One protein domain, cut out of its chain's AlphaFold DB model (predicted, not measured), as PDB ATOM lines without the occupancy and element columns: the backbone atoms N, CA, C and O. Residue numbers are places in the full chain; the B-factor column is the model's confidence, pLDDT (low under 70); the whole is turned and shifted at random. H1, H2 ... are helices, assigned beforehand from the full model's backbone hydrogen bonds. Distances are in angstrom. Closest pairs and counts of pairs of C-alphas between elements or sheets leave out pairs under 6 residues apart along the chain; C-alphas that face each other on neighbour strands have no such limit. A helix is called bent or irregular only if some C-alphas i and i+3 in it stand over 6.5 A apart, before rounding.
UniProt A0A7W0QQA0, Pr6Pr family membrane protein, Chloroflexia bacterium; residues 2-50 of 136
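This is residues 2 to 50 of the 136 residues of the protein "Pr6Pr family membrane protein" of Chloroflexia bacterium (UniProt A0A7W0QQA0). A short helix, H1, packs at a steep tilt across the bend of a longer helix, H2, and a wide loop joins them. Loop residues 19 to 25 stick out at one end, residues 44 to 50 at the other. The 49 printed residues, all helix in class with H1 then H2, are loose: radius of gyration of the C-alphas 12.2 A, spans 40 by 19 by 12 A.

Find C-alpha 2 at (26.849, 32.203, 42.816); H1 runs 16.2 A to residue 13. H2, residues 28 to 48, was assigned as one helix by its hydrogen bonds but is bent: C-alphas 35 and 38 are 6.6 A apart. Arm H2a spans residues 28 to 35, 10.9 A; H2b runs 15.2 A from residue 38 to C-alpha 48 at (13.264, 25.607, 45.539).

H1 touches H2a, closest C-alphas Gly 8 and His 35, 5.0 A, opposite ways at a steep tilt of 53 degrees. With residues 4 to 8 alone it touches H2b, closest C-alphas Met 4 and Pro 39, 5.0 A, opposite ways at a steep 52 degrees. The arms stand at a shallow tilt of 34 degrees, only just short of steep. In H1, H2a and H2b every O i to N i+4 pair is within hydrogen-bond range.

The C-alphas farthest apart, Gly 22 and Pro 50, are 39.6 A apart. The printed part has no cut; look along its long link, 14 residues, for low confidence: residues 15 to 27 are under 70.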
ATOM      1  N   THR A   2      25.520  31.929  42.216       88.12
ATOM      2  CA  THR A   2      26.849  32.203  42.816       88.12
ATOM      3  C   THR A   2      27.195  33.691  42.859       88.12
ATOM      4  O   THR A   2      27.305  34.247  43.939       88.12
ATOM      5  N   TRP A   3      27.252  34.366  41.708       88.94
ATOM      6  CA  TRP A   3      27.576  35.796  41.641       88.94
ATOM      7  C   TRP A   3      26.601  36.677  42.416       88.94
ATOM      8  O   TRP A   3      27.030  37.506  43.200       88.94
ATOM      9  N   MET A   4      25.296  36.449  42.258       90.62
ATOM     10  CA  MET A   4      24.269  37.238  42.947       90.62
ATOM     11  C   MET A   4      24.293  37.041  44.462       90.62
ATOM     12  O   MET A   4      24.154  38.000  45.210       90.62
ATOM     13  N   ALA A   5      24.524  35.817  44.926       87.75
ATOM     14  CA  ALA A   5      24.676  35.536  46.342       87.75
ATOM     15  C   ALA A   5      25.975  36.145  46.889       87.75
ATOM     16  O   ALA A   5      25.959  36.695  47.984       87.75
ATOM     17  N   THR A   6      27.072  36.139  46.121       85.56
ATOM     18  CA  THR A   6      28.284  36.887  46.484       85.56
ATOM     19  C   THR A   6      28.006  38.385  46.580       85.56
ATOM     20  O   THR A   6      28.393  38.983  47.575       85.56
ATOM     21  N   THR A   7      27.296  38.983  45.619       86.81
ATOM     22  CA  THR A   7      26.882  40.396  45.668       86.81
ATOM     23  C   THR A   7      26.121  40.709  46.955       86.81
ATOM     24  O   THR A   7      26.462  41.666  47.647       86.81
ATOM     25  N   GLY A   8      25.144  39.870  47.319       85.00
ATOM     26  CA  GLY A   8      24.385  40.043  48.558       85.00
ATOM     27  C   GLY A   8      25.230  39.893  49.823       85.00
ATOM     28  O   GLY A   8      25.120  40.707  50.733       85.00
ATOM     29  N   ILE A   9      26.121  38.896  49.870       83.75
ATOM     30  CA  ILE A   9      27.038  38.691  51.004       83.75
ATOM     31  C   ILE A   9      27.979  39.885  51.160       83.75
ATOM     32  O   ILE A   9      28.133  40.393  52.265       83.75
ATOM     33  N   VAL A  10      28.597  40.340  50.069       82.12
ATOM     34  CA  VAL A  10      29.535  41.466  50.098       82.12
ATOM     35  C   VAL A  10      28.835  42.720  50.608       82.12
ATOM     36  O   VAL A  10      29.356  43.347  51.517       82.12
ATOM     37  N   HIS A  11      27.639  43.040  50.113       79.50
ATOM     38  CA  HIS A  11      26.886  44.202  50.592       79.50
ATOM     39  C   HIS A  11      26.433  44.065  52.056       79.50
ATOM     40  O   HIS A  11      26.359  45.054  52.780       79.50
ATOM     41  N   ALA A  12      26.110  42.852  52.517       81.19
ATOM     42  CA  ALA A  12      25.729  42.617  53.909       81.19
ATOM     43  C   ALA A  12      26.921  42.734  54.878       81.19
ATOM     44  O   ALA A  12      26.756  43.217  55.995       81.19
ATOM     45  N   VAL A  13      28.105  42.276  54.461       77.19
ATOM     46  CA  VAL A  13      29.333  42.275  55.279       77.19
ATOM     47  C   VAL A  13      30.071  43.610  55.203       77.19
ATOM     48  O   VAL A  13      30.693  44.020  56.180       77.19
ATOM     49  N   LEU A  14      30.000  44.288  54.059       70.12
ATOM     50  CA  LEU A  14      30.612  45.586  53.805       70.12
ATOM     51  C   LEU A  14      29.505  46.597  53.488       70.12
ATOM     52  O   LEU A  14      29.205  46.818  52.310       70.12
ATOM     53  N   PRO A  15      28.896  47.229  54.510       62.16
ATOM     54  CA  PRO A  15      27.978  48.332  54.292       62.16
ATOM     55  C   PRO A  15      28.773  49.468  53.654       62.16
ATOM     56  O   PRO A  15      29.511  50.182  54.325       62.16
ATOM     57  N   THR A  16      28.676  49.604  52.337       58.75
ATOM     58  CA  THR A  16      29.202  50.778  51.648       58.75
ATOM     59  C   THR A  16      28.090  51.801  51.713       58.75
ATOM     60  O   THR A  16      27.000  51.560  51.188       58.75
ATOM     61  N   SER A  17      28.305  52.924  52.399       51.78
ATOM     62  CA  SER A  17      27.338  54.003  52.273       51.78
ATOM     63  C   SER A  17      27.389  54.471  50.815       51.78
ATOM     64  O   SER A  17      28.463  54.556  50.218       51.78
ATOM     65  N   ALA A  18      26.240  54.765  50.202       50.03
ATOM     66  CA  ALA A  18      26.204  55.290  48.832       50.03
ATOM     67  C   ALA A  18      27.079  56.557  48.661       50.03
ATOM     68  O   ALA A  18      27.477  56.890  47.549       50.03
ATOM     69  N   ASN A  19      27.434  57.216  49.768       45.81
ATOM     70  CA  ASN A  19      28.293  58.392  49.817       45.81
ATOM     71  C   ASN A  19      29.803  58.077  49.761       45.81
ATOM     72  O   ASN A  19      30.565  58.957  49.372       45.81
ATOM     73  N   ASP A  20      30.249  56.852  50.069       50.78
ATOM     74  CA  ASP A  20      31.685  56.502  50.137       50.78
ATOM     75  C   ASP A  20      32.343  56.323  48.759       50.78
ATOM     76  O   ASP A  20      33.564  56.302  48.641       50.78
ATOM     77  N   THR A  21      31.546  56.213  47.693       52.72
ATOM     78  CA  THR A  21      32.053  56.053  46.314       52.72
ATOM     79  C   THR A  21      32.112  57.366  45.531       52.72
ATOM     80  O   THR A  21      32.510  57.365  44.369       52.72
ATOM     81  N   GLY A  22      31.683  58.489  46.127       48.84
ATOM     82  CA  GLY A  22      31.566  59.784  45.440       48.84
ATOM     83  C   GLY A  22      30.483  59.832  44.348       48.84
ATOM     84  O   GLY A  22      30.307  60.865  43.703       48.84
ATOM     85  N   ILE A  23      29.737  58.741  44.146       55.38
ATOM     86  CA  ILE A  23      28.658  58.622  43.162       55.38
ATOM     87  C   ILE A  23      27.324  58.715  43.907       55.38
ATOM     88  O   ILE A  23      26.865  57.754  44.519       55.38
ATOM     89  N   SER A  24      26.676  59.882  43.849       53.91
ATOM     90  CA  SER A  24      25.320  60.053  44.379       53.91
ATOM     91  C   SER A  24      24.324  59.281  43.506       53.91
ATOM     92  O   SER A  24      23.943  59.719  42.419       53.91
ATOM     93  N   TYR A  25      23.903  58.102  43.962       56.91
ATOM     94  CA  TYR A  25      22.788  57.391  43.347       56.91
ATOM     95  C   TYR A  25      21.482  58.054  43.797       56.91
ATOM     96  O   TYR A  25      21.029  57.846  44.920       56.91
ATOM     97  N   ASN A  26      20.823  58.798  42.905       60.50
ATOM     98  CA  ASN A  26      19.497  59.403  43.142       60.50
ATOM     99  C   ASN A  26      18.362  58.377  43.399       60.50
ATOM    100  O   ASN A  26      17.196  58.749  43.515       60.50
ATOM    101  N   TYR A  27      18.680  57.082  43.495       69.00
ATOM    102  CA  TYR A  27      17.733  55.978  43.611       69.00
ATOM    103  C   TYR A  27      18.226  54.942  44.631       69.00
ATOM    104  O   TYR A  27      18.630  53.843  44.257       69.00
ATOM    105  N   ALA A  28      18.185  55.276  45.926       73.25
ATOM    106  CA  ALA A  28      18.569  54.359  47.014       73.25
ATOM    107  C   ALA A  28      17.867  52.989  46.909       73.25
ATOM    108  O   ALA A  28      18.501  51.948  47.066       73.25
ATOM    109  N   TRP A  29      16.594  52.994  46.497       79.25
ATOM    110  CA  TRP A  29      15.821  51.777  46.256       79.25
ATOM    111  C   TRP A  29      16.489  50.841  45.241       79.25
ATOM    112  O   TRP A  29      16.456  49.628  45.414       79.25
ATOM    113  N   ALA A  30      17.128  51.361  44.192       83.12
ATOM    114  CA  ALA A  30      17.755  50.518  43.179       83.12
ATOM    115  C   ALA A  30      18.927  49.722  43.770       83.12
ATOM    116  O   ALA A  30      19.114  48.557  43.418       83.12
ATOM    117  N   SER A  31      19.670  50.321  44.709       81.75
ATOM    118  CA  SER A  31      20.736  49.628  45.431       81.75
ATOM    119  C   SER A  31      20.179  48.506  46.305       81.75
ATOM    120  O   SER A  31      20.663  47.378  46.213       81.75
ATOM    121  N   ASP A  32      19.124  48.781  47.079       83.88
ATOM    122  CA  ASP A  32      18.484  47.782  47.945       83.88
ATOM    123  C   ASP A  32      17.956  46.598  47.129       83.88
ATOM    124  O   ASP A  32      18.172  45.429  47.464       83.88
ATOM    125  N   TYR A  33      17.316  46.876  45.992       88.25
ATOM    126  CA  TYR A  33      16.835  45.826  45.104       88.25
ATOM    127  C   TYR A  33      17.982  44.995  44.523       88.25
ATOM    128  O   TYR A  33      17.908  43.765  44.525       88.25
ATOM    129  N   LEU A  34      19.047  45.641  44.045       87.19
ATOM    130  CA  LEU A  34      20.153  44.957  43.378       87.19
ATOM    131  C   LEU A  34      21.020  44.138  44.344       87.19
ATOM    132  O   LEU A  34      21.500  43.067  43.969       87.19
ATOM    133  N   HIS A  35      21.200  44.613  45.578       87.56
ATOM    134  CA  HIS A  35      22.145  44.034  46.532       87.56
ATOM    135  C   HIS A  35      21.494  43.281  47.693       87.56
ATOM    136  O   HIS A  35      22.179  42.511  48.358       87.56
ATOM    137  N   GLN A  36      20.189  43.437  47.931       87.69
ATOM    138  CA  GLN A  36      19.482  42.683  48.973       87.69
ATOM    139  C   GLN A  36      18.356  41.831  48.390       87.69
ATOM    140  O   GLN A  36      18.380  40.605  48.523       87.69
ATOM    141  N   VAL A  37      17.396  42.451  47.693       92.38
ATOM    142  CA  VAL A  37      16.176  41.753  47.252       92.38
ATOM    143  C   VAL A  37      16.485  40.699  46.188       92.38
ATOM    144  O   VAL A  37      16.149  39.529  46.365       92.38
ATOM    145  N   MET A  38      17.151  41.072  45.092       94.19
ATOM    146  CA  MET A  38      17.449  40.147  43.992       94.19
ATOM    147  C   MET A  38      18.368  38.986  44.411       94.19
ATOM    148  O   MET A  38      18.076  37.847  44.033       94.19
ATOM    149  N   PRO A  39      19.435  39.199  45.212       93.81
ATOM    150  CA  PRO A  39      20.212  38.103  45.785       93.81
ATOM    151  C   PRO A  39      19.369  37.112  46.592       93.81
ATOM    152  O   PRO A  39      19.505  35.905  46.383       93.81
ATOM    153  N   ALA A  40      18.479  37.601  47.462       92.75
ATOM    154  CA  ALA A  40      17.612  36.747  48.269       92.75
ATOM    155  C   ALA A  40      16.626  35.953  47.400       92.75
ATOM    156  O   ALA A  40      16.519  34.736  47.547       92.75
ATOM    157  N   VAL A  41      15.965  36.617  46.446       95.00
ATOM    158  CA  VAL A  41      15.022  35.978  45.515       95.00
ATOM    159  C   VAL A  41      15.706  34.875  44.711       95.00
ATOM    160  O   VAL A  41      15.201  33.759  44.664       95.00
ATOM    161  N   LEU A  42      16.877  35.141  44.124       94.06
ATOM    162  CA  LEU A  42      17.593  34.140  43.327       94.06
ATOM    163  C   LEU A  42      18.173  33.000  44.164       94.06
ATOM    164  O   LEU A  42      18.352  31.897  43.647       94.06
ATOM    165  N   LEU A  43      18.504  33.250  45.432       91.75
ATOM    166  CA  LEU A  43      18.920  32.190  46.344       91.75
ATOM    167  C   LEU A  43      17.741  31.277  46.695       91.75
ATOM    168  O   LEU A  43      17.893  30.057  46.657       91.75
ATOM    169  N   LEU A  44      16.571  31.855  46.983       92.94
ATOM    170  CA  LEU A  44      15.342  31.109  47.254       92.94
ATOM    171  C   LEU A  44      14.890  30.304  46.034       92.94
ATOM    172  O   LEU A  44      14.672  29.102  46.159       92.94
ATOM    173  N   ASP A  45      14.820  30.933  44.859       93.62
ATOM    174  CA  ASP A  45      14.493  30.266  43.595       93.62
ATOM    175  C   ASP A  45      15.395  29.050  43.360       93.62
ATOM    176  O   ASP A  45      14.914  27.944  43.123       93.62
ATOM    177  N   TRP A  46      16.706  29.221  43.542       92.38
ATOM    178  CA  TRP A  46      17.678  28.149  43.363       92.38
ATOM    179  C   TRP A  46      17.550  27.005  44.385       92.38
ATOM    180  O   TRP A  46      17.821  25.851  44.048       92.38
ATOM    181  N   LEU A  47      17.147  27.293  45.628       89.12
ATOM    182  CA  LEU A  47      16.890  26.268  46.650       89.12
ATOM    183  C   LEU A  47      15.594  25.492  46.375       89.12
ATOM    184  O   LEU A  47      15.545  24.280  46.597       89.12
ATOM    185  N   LEU A  48      14.563  26.185  45.888       90.88
ATOM    186  CA  LEU A  48      13.264  25.607  45.539       90.88
ATOM    187  C   LEU A  48      13.303  24.847  44.209       90.88
ATOM    188  O   LEU A  48      12.578  23.872  44.035       90.88
ATOM    189  N   THR A  49      14.174  25.258  43.286       89.31
ATOM    190  CA  THR A  49      14.368  24.628  41.975       89.31
ATOM    191  C   THR A  49      15.846  24.284  41.745       89.31
ATOM    192  O   THR A  49      16.579  24.984  41.040       89.31
ATOM    193  N   PRO A  50      16.334  23.173  42.332       86.31
ATOM    194  CA  PRO A  50      17.745  22.828  42.250       86.31
ATOM    195  C   PRO A  50      18.223  22.565  40.814       86.31
ATOM    196  O   PRO A  50      17.431  22.243  39.922       86.31
TER     197      PRO A  50